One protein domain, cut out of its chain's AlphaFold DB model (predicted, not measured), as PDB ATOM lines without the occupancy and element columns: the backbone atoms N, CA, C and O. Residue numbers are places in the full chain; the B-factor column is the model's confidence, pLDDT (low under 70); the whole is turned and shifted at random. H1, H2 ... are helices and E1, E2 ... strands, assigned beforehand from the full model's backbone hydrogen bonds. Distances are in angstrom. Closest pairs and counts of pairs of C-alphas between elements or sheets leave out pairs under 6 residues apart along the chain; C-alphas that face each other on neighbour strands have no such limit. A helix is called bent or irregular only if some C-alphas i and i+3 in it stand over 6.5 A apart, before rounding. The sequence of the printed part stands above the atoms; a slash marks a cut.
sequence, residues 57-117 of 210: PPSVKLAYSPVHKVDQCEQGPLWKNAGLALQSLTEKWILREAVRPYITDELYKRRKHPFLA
ATOM      1  N   PRO A  57     139.808 156.644 146.468       93.56
ATOM      2  CA  PRO A  57     138.796 156.125 145.558       93.56
ATOM      3  C   PRO A  57     139.351 154.973 144.695       93.56
ATOM      4  O   PRO A  57     140.526 154.980 144.319       93.56
ATOM      5  N   PRO A  58     138.525 153.982 144.318       92.00
ATOM      6  CA  PRO A  58     138.952 152.861 143.477       92.00
ATOM      7  C   PRO A  58     139.658 153.258 142.170       92.00
ATOM      8  O   PRO A  58     140.604 152.583 141.761       92.00
ATOM      9  N   SER A  59     139.241 154.367 141.552       90.94
ATOM     10  CA  SER A  59     139.759 154.864 140.269       90.94
ATOM     11  C   SER A  59     141.239 155.248 140.294       90.94
ATOM     12  O   SER A  59     141.893 155.192 139.257       90.94
ATOM     13  N   VAL A  60     141.801 155.602 141.458       93.50
ATOM     14  CA  VAL A  60     143.243 155.894 141.565       93.50
ATOM     15  C   VAL A  60     144.067 154.637 141.848       93.50
ATOM     16  O   VAL A  60     145.277 154.626 141.643       93.50
ATOM     17  N   LYS A  61     143.438 153.545 142.295       93.31
ATOM     18  CA  LYS A  61     144.115 152.261 142.552       93.31
ATOM     19  C   LYS A  61     144.261 151.446 141.266       93.31
ATOM     20  O   LYS A  61     145.308 150.828 141.046       93.31
ATOM     21  N   LEU A  62     143.217 151.457 140.435       91.06
ATOM     22  CA  LEU A  62     143.161 150.830 139.117       91.06
ATOM     23  C   LEU A  62     142.751 151.878 138.081       91.06
ATOM     24  O   LEU A  62     141.600 152.314 138.077       91.06
ATOM     25  N   ALA A  63     143.677 152.251 137.201       88.44
ATOM     26  CA  ALA A  63     143.378 153.160 136.100       88.44
ATOM     27  C   ALA A  63     142.903 152.375 134.876       88.44
ATOM     28  O   ALA A  63     143.464 151.330 134.550       88.44
ATOM     29  N   TYR A  64     141.885 152.894 134.194       86.44
ATOM     30  CA  TYR A  64     141.433 152.371 132.911       86.44
ATOM     31  C   TYR A  64     142.054 153.175 131.772       86.44
ATOM     32  O   TYR A  64     141.925 154.399 131.728       86.44
ATOM     33  N   SER A  65     142.671 152.467 130.834       79.88
ATOM     34  CA  SER A  65     143.218 153.016 129.600       79.88
ATOM     35  C   SER A  65     142.653 152.220 128.422       79.88
ATOM     36  O   SER A  65     142.871 151.005 128.354       79.88
ATOM     37  N   PRO A  66     141.940 152.858 127.477       74.06
ATOM     38  CA  PRO A  66     141.454 152.180 126.282       74.06
ATOM     39  C   PRO A  66     142.608 151.514 125.521       74.06
ATOM     40  O   PRO A  66     143.669 152.115 125.338       74.06
ATOM     41  N   VAL A  67     142.384 150.283 125.051       61.31
ATOM     42  CA  VAL A  67     143.407 149.380 124.479       61.31
ATOM     43  C   VAL A  67     144.205 150.022 123.329       61.31
ATOM     44  O   VAL A  67     145.377 149.711 123.144       61.31
ATOM     45  N   HIS A  68     143.629 150.994 122.618       54.59
ATOM     46  CA  HIS A  68     144.267 151.699 121.499       54.59
ATOM     47  C   HIS A  68     145.395 152.681 121.883       54.59
ATOM     48  O   HIS A  68     145.994 153.274 120.990       54.59
ATOM     49  N   LYS A  69     145.696 152.873 123.176       51.56
ATOM     50  CA  LYS A  69     146.802 153.725 123.671       51.56
ATOM     51  C   LYS A  69     147.854 152.973 124.496       51.56
ATOM     52  O   LYS A  69     148.703 153.607 125.117       51.56
ATOM     53  N   VAL A  70     147.786 151.644 124.572       54.00
ATOM     54  CA  VAL A  70     148.759 150.881 125.362       54.00
ATOM     55  C   VAL A  70     150.040 150.760 124.545       54.00
ATOM     56  O   VAL A  70     150.088 149.999 123.581       54.00
ATOM     57  N   ASP A  71     151.058 151.532 124.929       52.00
ATOM     58  CA  ASP A  71     152.417 151.412 124.404       52.00
ATOM     59  C   ASP A  71     152.825 149.932 124.323       52.00
ATOM     60  O   ASP A  71     152.586 149.149 125.250       52.00
ATOM     61  N   GLN A  72     153.446 149.555 123.202       50.12
ATOM     62  CA  GLN A  72     153.958 148.212 122.903       50.12
ATOM     63  C   GLN A  72     155.171 147.846 123.782       50.12
ATOM     64  O   GLN A  72     156.182 147.347 123.297       50.12
ATOM     65  N   CYS A  73     155.125 148.113 125.086       50.91
ATOM     66  CA  CYS A  73     156.127 147.598 126.007       50.91
ATOM     67  C   CYS A  73     156.001 146.075 126.075       50.91
ATOM     68  O   CYS A  73     154.887 145.549 126.084       50.91
ATOM     69  N   GLU A  74     157.133 145.368 126.137       53.41
ATOM     70  CA  GLU A  74     157.173 143.907 126.178       53.41
ATOM     71  C   GLU A  74     156.283 143.354 127.296       53.41
ATOM     72  O   GLU A  74     156.583 143.389 128.492       53.41
ATOM     73  N   GLN A  75     155.136 142.831 126.881       58.50
ATOM     74  CA  GLN A  75     154.195 142.177 127.762       58.50
ATOM     75  C   GLN A  75     154.748 140.776 127.986       58.50
ATOM     76  O   GLN A  75     154.712 139.933 127.088       58.50
ATOM     77  N   GLY A  76     155.331 140.527 129.161       59.28
ATOM     78  CA  GLY A  76     155.781 139.186 129.536       59.28
ATOM     79  C   GLY A  76     154.683 138.128 129.302       59.28
ATOM     80  O   GLY A  76     153.502 138.470 129.201       59.28
ATOM     81  N   PRO A  77     155.029 136.832 129.238       61.25
ATOM     82  CA  PRO A  77     154.140 135.767 128.748       61.25
ATOM     83  C   PRO A  77     152.779 135.682 129.461       61.25
ATOM     84  O   PRO A  77     151.792 135.285 128.850       61.25
ATOM     85  N   LEU A  78     152.701 136.118 130.724       63.69
ATOM     86  CA  LEU A  78     151.459 136.192 131.500       63.69
ATOM     87  C   LEU A  78     150.427 137.177 130.911       63.69
ATOM     88  O   LEU A  78     149.228 136.928 130.983       63.69
ATOM     89  N   TRP A  79     150.881 138.295 130.341       66.44
ATOM     90  CA  TRP A  79     150.014 139.390 129.891       66.44
ATOM     91  C   TRP A  79     149.575 139.250 128.432       66.44
ATOM     92  O   TRP A  79     148.471 139.679 128.104       66.44
ATOM     93  N   LYS A  80     150.365 138.562 127.592       66.06
ATOM     94  CA  LYS A  80     149.996 138.255 126.194       66.06
ATOM     95  C   LYS A  80     148.689 137.464 126.089       66.06
ATOM     96  O   LYS A  80     147.921 137.671 125.160       66.06
ATOM     97  N   ASN A  81     148.433 136.595 127.066       65.88
ATOM     98  CA  ASN A  81     147.247 135.735 127.108       65.88
ATOM     99  C   ASN A  81     146.140 136.280 128.029       65.88
ATOM    100  O   ASN A  81     145.139 135.601 128.258       65.88
ATOM    101  N   ALA A  82     146.314 137.473 128.608       71.38
ATOM    102  CA  ALA A  82     145.312 138.065 129.485       71.38
ATOM    103  C   ALA A  82     144.131 138.602 128.661       71.38
ATOM    104  O   ALA A  82     144.324 139.136 127.573       71.38
ATOM    105  N   GLY A  83     142.904 138.501 129.182       76.25
ATOM    106  CA  GLY A  83     141.722 139.046 128.504       76.25
ATOM    107  C   GLY A  83     141.782 140.572 128.336       76.25
ATOM    108  O   GLY A  83     142.420 141.266 129.128       76.25
ATOM    109  N   LEU A  84     141.059 141.107 127.344       74.81
ATOM    110  CA  LEU A  84     141.026 142.542 126.992       74.81
ATOM    111  C   LEU A  84     140.763 143.473 128.195       74.81
ATOM    112  O   LEU A  84     141.336 144.559 128.296       74.81
ATOM    113  N   ALA A  85     139.936 143.033 129.145       75.81
ATOM    114  CA  ALA A  85     139.663 143.772 130.377       75.81
ATOM    115  C   ALA A  85     140.910 143.938 131.268       75.81
ATOM    116  O   ALA A  85     141.117 144.998 131.844       75.81
ATOM    117  N   LEU A  86     141.772 142.924 131.366       76.19
ATOM    118  CA  LEU A  86     143.013 143.010 132.146       76.19
ATOM    119  C   LEU A  86     144.087 143.825 131.421       76.19
ATOM    120  O   LEU A  86     144.884 144.499 132.066       76.19
ATOM    121  N   GLN A  87     144.092 143.796 130.087       75.31
ATOM    122  CA  GLN A  87     145.019 144.593 129.282       75.31
ATOM    123  C   GLN A  87     144.713 146.099 129.368       75.31
ATOM    124  O   GLN A  87     145.634 146.915 129.379       75.31
ATOM    125  N   SER A  88     143.433 146.464 129.484       80.56
ATOM    126  CA  SER A  88     142.967 147.858 129.587       80.56
ATOM    127  C   SER A  88     143.041 148.461 130.994       80.56
ATOM    128  O   SER A  88     142.757 149.644 131.171       80.56
ATOM    129  N   LEU A  89     143.442 147.684 132.001       84.56
ATOM    130  CA  LEU A  89     143.626 148.170 133.365       84.56
ATOM    131  C   LEU A  89     145.111 148.288 133.697       84.56
ATOM    132  O   LEU A  89     145.886 147.365 133.446       84.56
ATOM    133  N   THR A  90     145.500 149.398 134.314       86.44
ATOM    134  CA  THR A  90     146.820 149.575 134.923       86.44
ATOM    135  C   THR A  90     146.698 149.437 136.433       86.44
ATOM    136  O   THR A  90     146.081 150.268 137.108       86.44
ATOM    137  N   GLU A  91     147.297 148.380 136.981       87.25
ATOM    138  CA  GLU A  91     147.343 148.183 138.423       87.25
ATOM    139  C   GLU A  91     148.308 149.143 139.123       87.25
ATOM    140  O   GLU A  91     149.316 149.574 138.554       87.25
ATOM    141  N   LYS A  92     148.030 149.398 140.408       90.81
ATOM    142  CA  LYS A  92     148.881 150.205 141.291       90.81
ATOM    143  C   LYS A  92     149.111 151.615 140.733       90.81
ATOM    144  O   LYS A  92     150.189 152.168 140.922       90.81
ATOM    145  N   TRP A  93     148.114 152.181 140.052       92.38
ATOM    146  CA  TRP A  93     148.261 153.443 139.326       92.38
ATOM    147  C   TRP A  93     148.784 154.574 140.217       92.38
ATOM    148  O   TRP A  93     149.850 155.113 139.949       92.38
ATOM    149  N   ILE A  94     148.119 154.846 141.343       94.19
ATOM    150  CA  ILE A  94     148.564 155.884 142.283       94.19
ATOM    151  C   ILE A  94     149.970 155.637 142.836       94.19
ATOM    152  O   ILE A  94     150.709 156.586 143.064       94.19
ATOM    153  N   LEU A  95     150.366 154.372 143.023       94.62
ATOM    154  CA  LEU A  95     151.722 154.050 143.458       94.62
ATOM    155  C   LEU A  95     152.726 154.385 142.354       94.62
ATOM    156  O   LEU A  95     153.753 154.974 142.663       94.62
ATOM    157  N   ARG A  96     152.426 154.046 141.092       93.06
ATOM    158  CA  ARG A  96     153.273 154.376 139.933       93.06
ATOM    159  C   ARG A  96     153.464 155.884 139.804       93.06
ATOM    160  O   ARG A  96     154.599 156.323 139.659       93.06
ATOM    161  N   GLU A  97     152.385 156.652 139.932       94.44
ATOM    162  CA  GLU A  97     152.441 158.117 139.904       94.44
ATOM    163  C   GLU A  97     153.267 158.678 141.067       94.44
ATOM    164  O   GLU A  97     154.145 159.510 140.855       94.44
ATOM    165  N   ALA A  98     153.049 158.178 142.289       95.06
ATOM    166  CA  ALA A  98     153.759 158.648 143.476       95.06
ATOM    167  C   ALA A  98     155.271 158.374 143.424       95.06
ATOM    168  O   ALA A  98     156.058 159.187 143.905       95.06
ATOM    169  N   VAL A  99     155.689 157.241 142.847       95.69
ATOM    170  CA  VAL A  99     157.113 156.874 142.773       95.69
ATOM    171  C   VAL A  99     157.815 157.383 141.517       95.69
ATOM    172  O   VAL A  99     159.033 157.267 141.434       95.69
ATOM    173  N   ARG A 100     157.080 157.941 140.546       94.94
ATOM    174  CA  ARG A 100     157.618 158.364 139.245       94.94
ATOM    175  C   ARG A 100     158.872 159.250 139.334       94.94
ATOM    176  O   ARG A 100     159.783 158.999 138.556       94.94
ATOM    177  N   PRO A 101     158.994 160.212 140.273       97.25
ATOM    178  CA  PRO A 101     160.216 161.014 140.406       97.25
ATOM    179  C   PRO A 101     161.465 160.224 140.837       97.25
ATOM    180  O   PRO A 101     162.571 160.744 140.741       97.25
ATOM    181  N   TYR A 102     161.301 158.993 141.333       97.31
ATOM    182  CA  TYR A 102     162.364 158.183 141.938       97.31
ATOM    183  C   TYR A 102     162.763 156.959 141.102       97.31
ATOM    184  O   TYR A 102     163.677 156.232 141.489       97.31
ATOM    185  N   ILE A 103     162.074 156.689 139.990       95.75
ATOM    186  CA  ILE A 103     162.321 155.517 139.141       95.75
ATOM    187  C   ILE A 103     162.488 155.925 137.678       95.75
ATOM    188  O   ILE A 103     162.042 156.987 137.257       95.75
ATOM    189  N   THR A 104     163.111 155.061 136.881       95.69
ATOM    190  CA  THR A 104     163.243 155.282 135.438       95.69
ATOM    191  C   THR A 104     161.906 155.106 134.718       95.69
ATOM    192  O   THR A 104     161.039 154.341 135.155       95.69
ATOM    193  N   ASP A 105     161.762 155.749 133.556       90.31
ATOM    194  CA  ASP A 105     160.589 155.573 132.690       90.31
ATOM    195  C   ASP A 105     160.379 154.106 132.279       90.31
ATOM    196  O   ASP A 105     159.240 153.665 132.121       90.31
ATOM    197  N   GLU A 106     161.459 153.331 132.147       89.88
ATOM    198  CA  GLU A 106     161.397 151.893 131.875       89.88
ATOM    199  C   GLU A 106     160.656 151.145 132.994       89.88
ATOM    200  O   GLU A 106     159.687 150.427 132.732       89.88
ATOM    201  N   LEU A 107     161.059 151.346 134.256       88.62
ATOM    202  CA  LEU A 107     160.408 150.710 135.405       88.62
ATOM    203  C   LEU A 107     158.980 151.218 135.606       88.62
ATOM    204  O   LEU A 107     158.090 150.432 135.937       88.62
ATOM    205  N   TYR A 108     158.744 152.508 135.366       88.69
ATOM    206  CA  TYR A 108     157.417 153.110 135.454       88.69
ATOM    207  C   TYR A 108     156.435 152.477 134.450       88.69
ATOM    208  O   TYR A 108     155.313 152.119 134.828       88.69
ATOM    209  N   LYS A 109     156.870 152.256 133.199       84.94
ATOM    210  CA  LYS A 109     156.064 151.636 132.128       84.94
ATOM    211  C   LYS A 109     155.971 150.111 132.238       84.94
ATOM    212  O   LYS A 109     155.070 149.500 131.658       84.94
ATOM    213  N   ARG A 110     156.861 149.469 133.004       84.56
ATOM    214  CA  ARG A 110     156.906 148.009 133.144       84.56
ATOM    215  C   ARG A 110     155.624 147.444 133.767       84.56
ATOM    216  O   ARG A 110     155.174 147.848 134.847       84.56
ATOM    217  N   ARG A 111     155.054 146.427 133.116       79.81
ATOM    218  CA  ARG A 111     153.928 145.640 133.650       79.81
ATOM    219  C   ARG A 111     154.369 144.776 134.831       79.81
ATOM    220  O   ARG A 111     155.493 144.269 134.853       79.81
ATOM    221  N   LYS A 112     153.476 144.573 135.810       80.94
ATOM    222  CA  LYS A 112     153.750 143.710 136.969       80.94
ATOM    223  C   LYS A 112     154.158 142.312 136.498       80.94
ATOM    224  O   LYS A 112     153.370 141.607 135.876       80.94
ATOM    225  N   HIS A 113     155.361 141.890 136.859       80.81
ATOM    226  CA  HIS A 113     155.843 140.534 136.635       80.81
ATOM    227  C   HIS A 113     155.994 139.843 137.996       80.81
ATOM    228  O   HIS A 113     156.756 140.343 138.824       80.81
ATOM    229  N   PRO A 114     155.231 138.774 138.291       79.25
ATOM    230  CA  PRO A 114     155.403 138.044 139.540       79.25
ATOM    231  C   PRO A 114     156.724 137.268 139.525       79.25
ATOM    232  O   PRO A 114     157.125 136.748 138.488       79.25
ATOM    233  N   PHE A 115     157.365 137.143 140.685       82.25
ATOM    234  CA  PHE A 115     158.435 136.168 140.870       82.25
ATOM    235  C   PHE A 115     157.807 134.774 140.901       82.25
ATOM    236  O   PHE A 115     156.951 134.500 141.743       82.25
ATOM    237  N   LEU A 116     158.176 133.920 139.948       78.50
ATOM    238  CA  LEU A 116     157.640 132.568 139.820       78.50
ATOM    239  C   LEU A 116     158.758 131.559 140.053       78.50
ATOM    240  O   LEU A 116     159.826 131.664 139.452       78.50
ATOM    241  N   ALA A 117     158.493 130.574 140.910       81.19
ATOM    242  CA  ALA A 117     159.379 129.432 141.061       81.19
ATOM    243  C   ALA A 117     159.398 128.600 139.764       81.19
ATOM    244  O   ALA A 117     158.373 128.524 139.073       81.19
TER     245      ALA A 117
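Overview. This is residues 57 to 117 of the 210 residues of a protein of Endocarpon pusillum (strain Z07020 / HMAS-L-300199) (UniProt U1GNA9). A tiny two-stranded ribbon, E1 beside E2, has short helices strung round it: H1 and the longest helix, H4, are at one end of the ribbon, with H3 and then H2 beyond the other. H5 folds back beside H4, and residues 65 to 76 make a long loop between E1 and H2. The printed part has 61 residues, with five named helices and two antiparallel strands in the order H1 E1 H2 H3 E2 H4 H5; the class is mostly helix, helices holding 27 and strands 6 of the 33 residues in named elements. The whole is compact, with a radius of gyration of the C-alphas of 12.0 A and spans of 30 by 27 by 22 A.

Along the chain. Find strand E1 at residues 62 to 64, 6.6 A long, and E2 at residues 89 to 91, 6.3 A. H1, residues 58 to 61, begins at C-alpha 58, (138.952, 152.861, 143.477), and covers 5.3 A. H4, residues 93 to 102, runs 15.1 A from (148.261, 153.443, 139.326); it is irregular, with C-alphas 98 and 101 7.5 A apart. H2 holds residues 77 to 80, 5.5 A, and H3 residues 84 to 87, 5.0 A. H5, residues 105 to 109, 6.0 A, ends at C-alpha 109, (156.064, 151.636, 132.128).

Arrangement. Look first at E1 and E2, antiparallel at 155 degrees, where N 90 and O 63 are 2.8 A apart, within hydrogen-bond range. H1 and H4 touch, the closest C-alphas being those of Val 60 and Ile 94, 5.4 A. H4 and H5 are close but not clearly touching, the C-alphas of Arg 96 and Tyr 108 being closest at 6.2 A. H2 and H3 are likewise close but not clearly touching, with the C-alphas of Trp 79 and Gln 87 closest at 7.2 A. H2 and H4 are apart. The O i to N i+4 pair of H5 is within hydrogen-bond range, as are 4 of 6 in H4; H1, H2 and H3 are too short for one.

Size, cuts and confidence. The two C-alphas farthest apart are those of Pro 57 and Ala 117, 34.0 A. The printed part has no cut, and E1 to H2 is the long link. Expect low confidence at residues 67 to 81, under 70; the mean pLDDT of the printed part is 79.7.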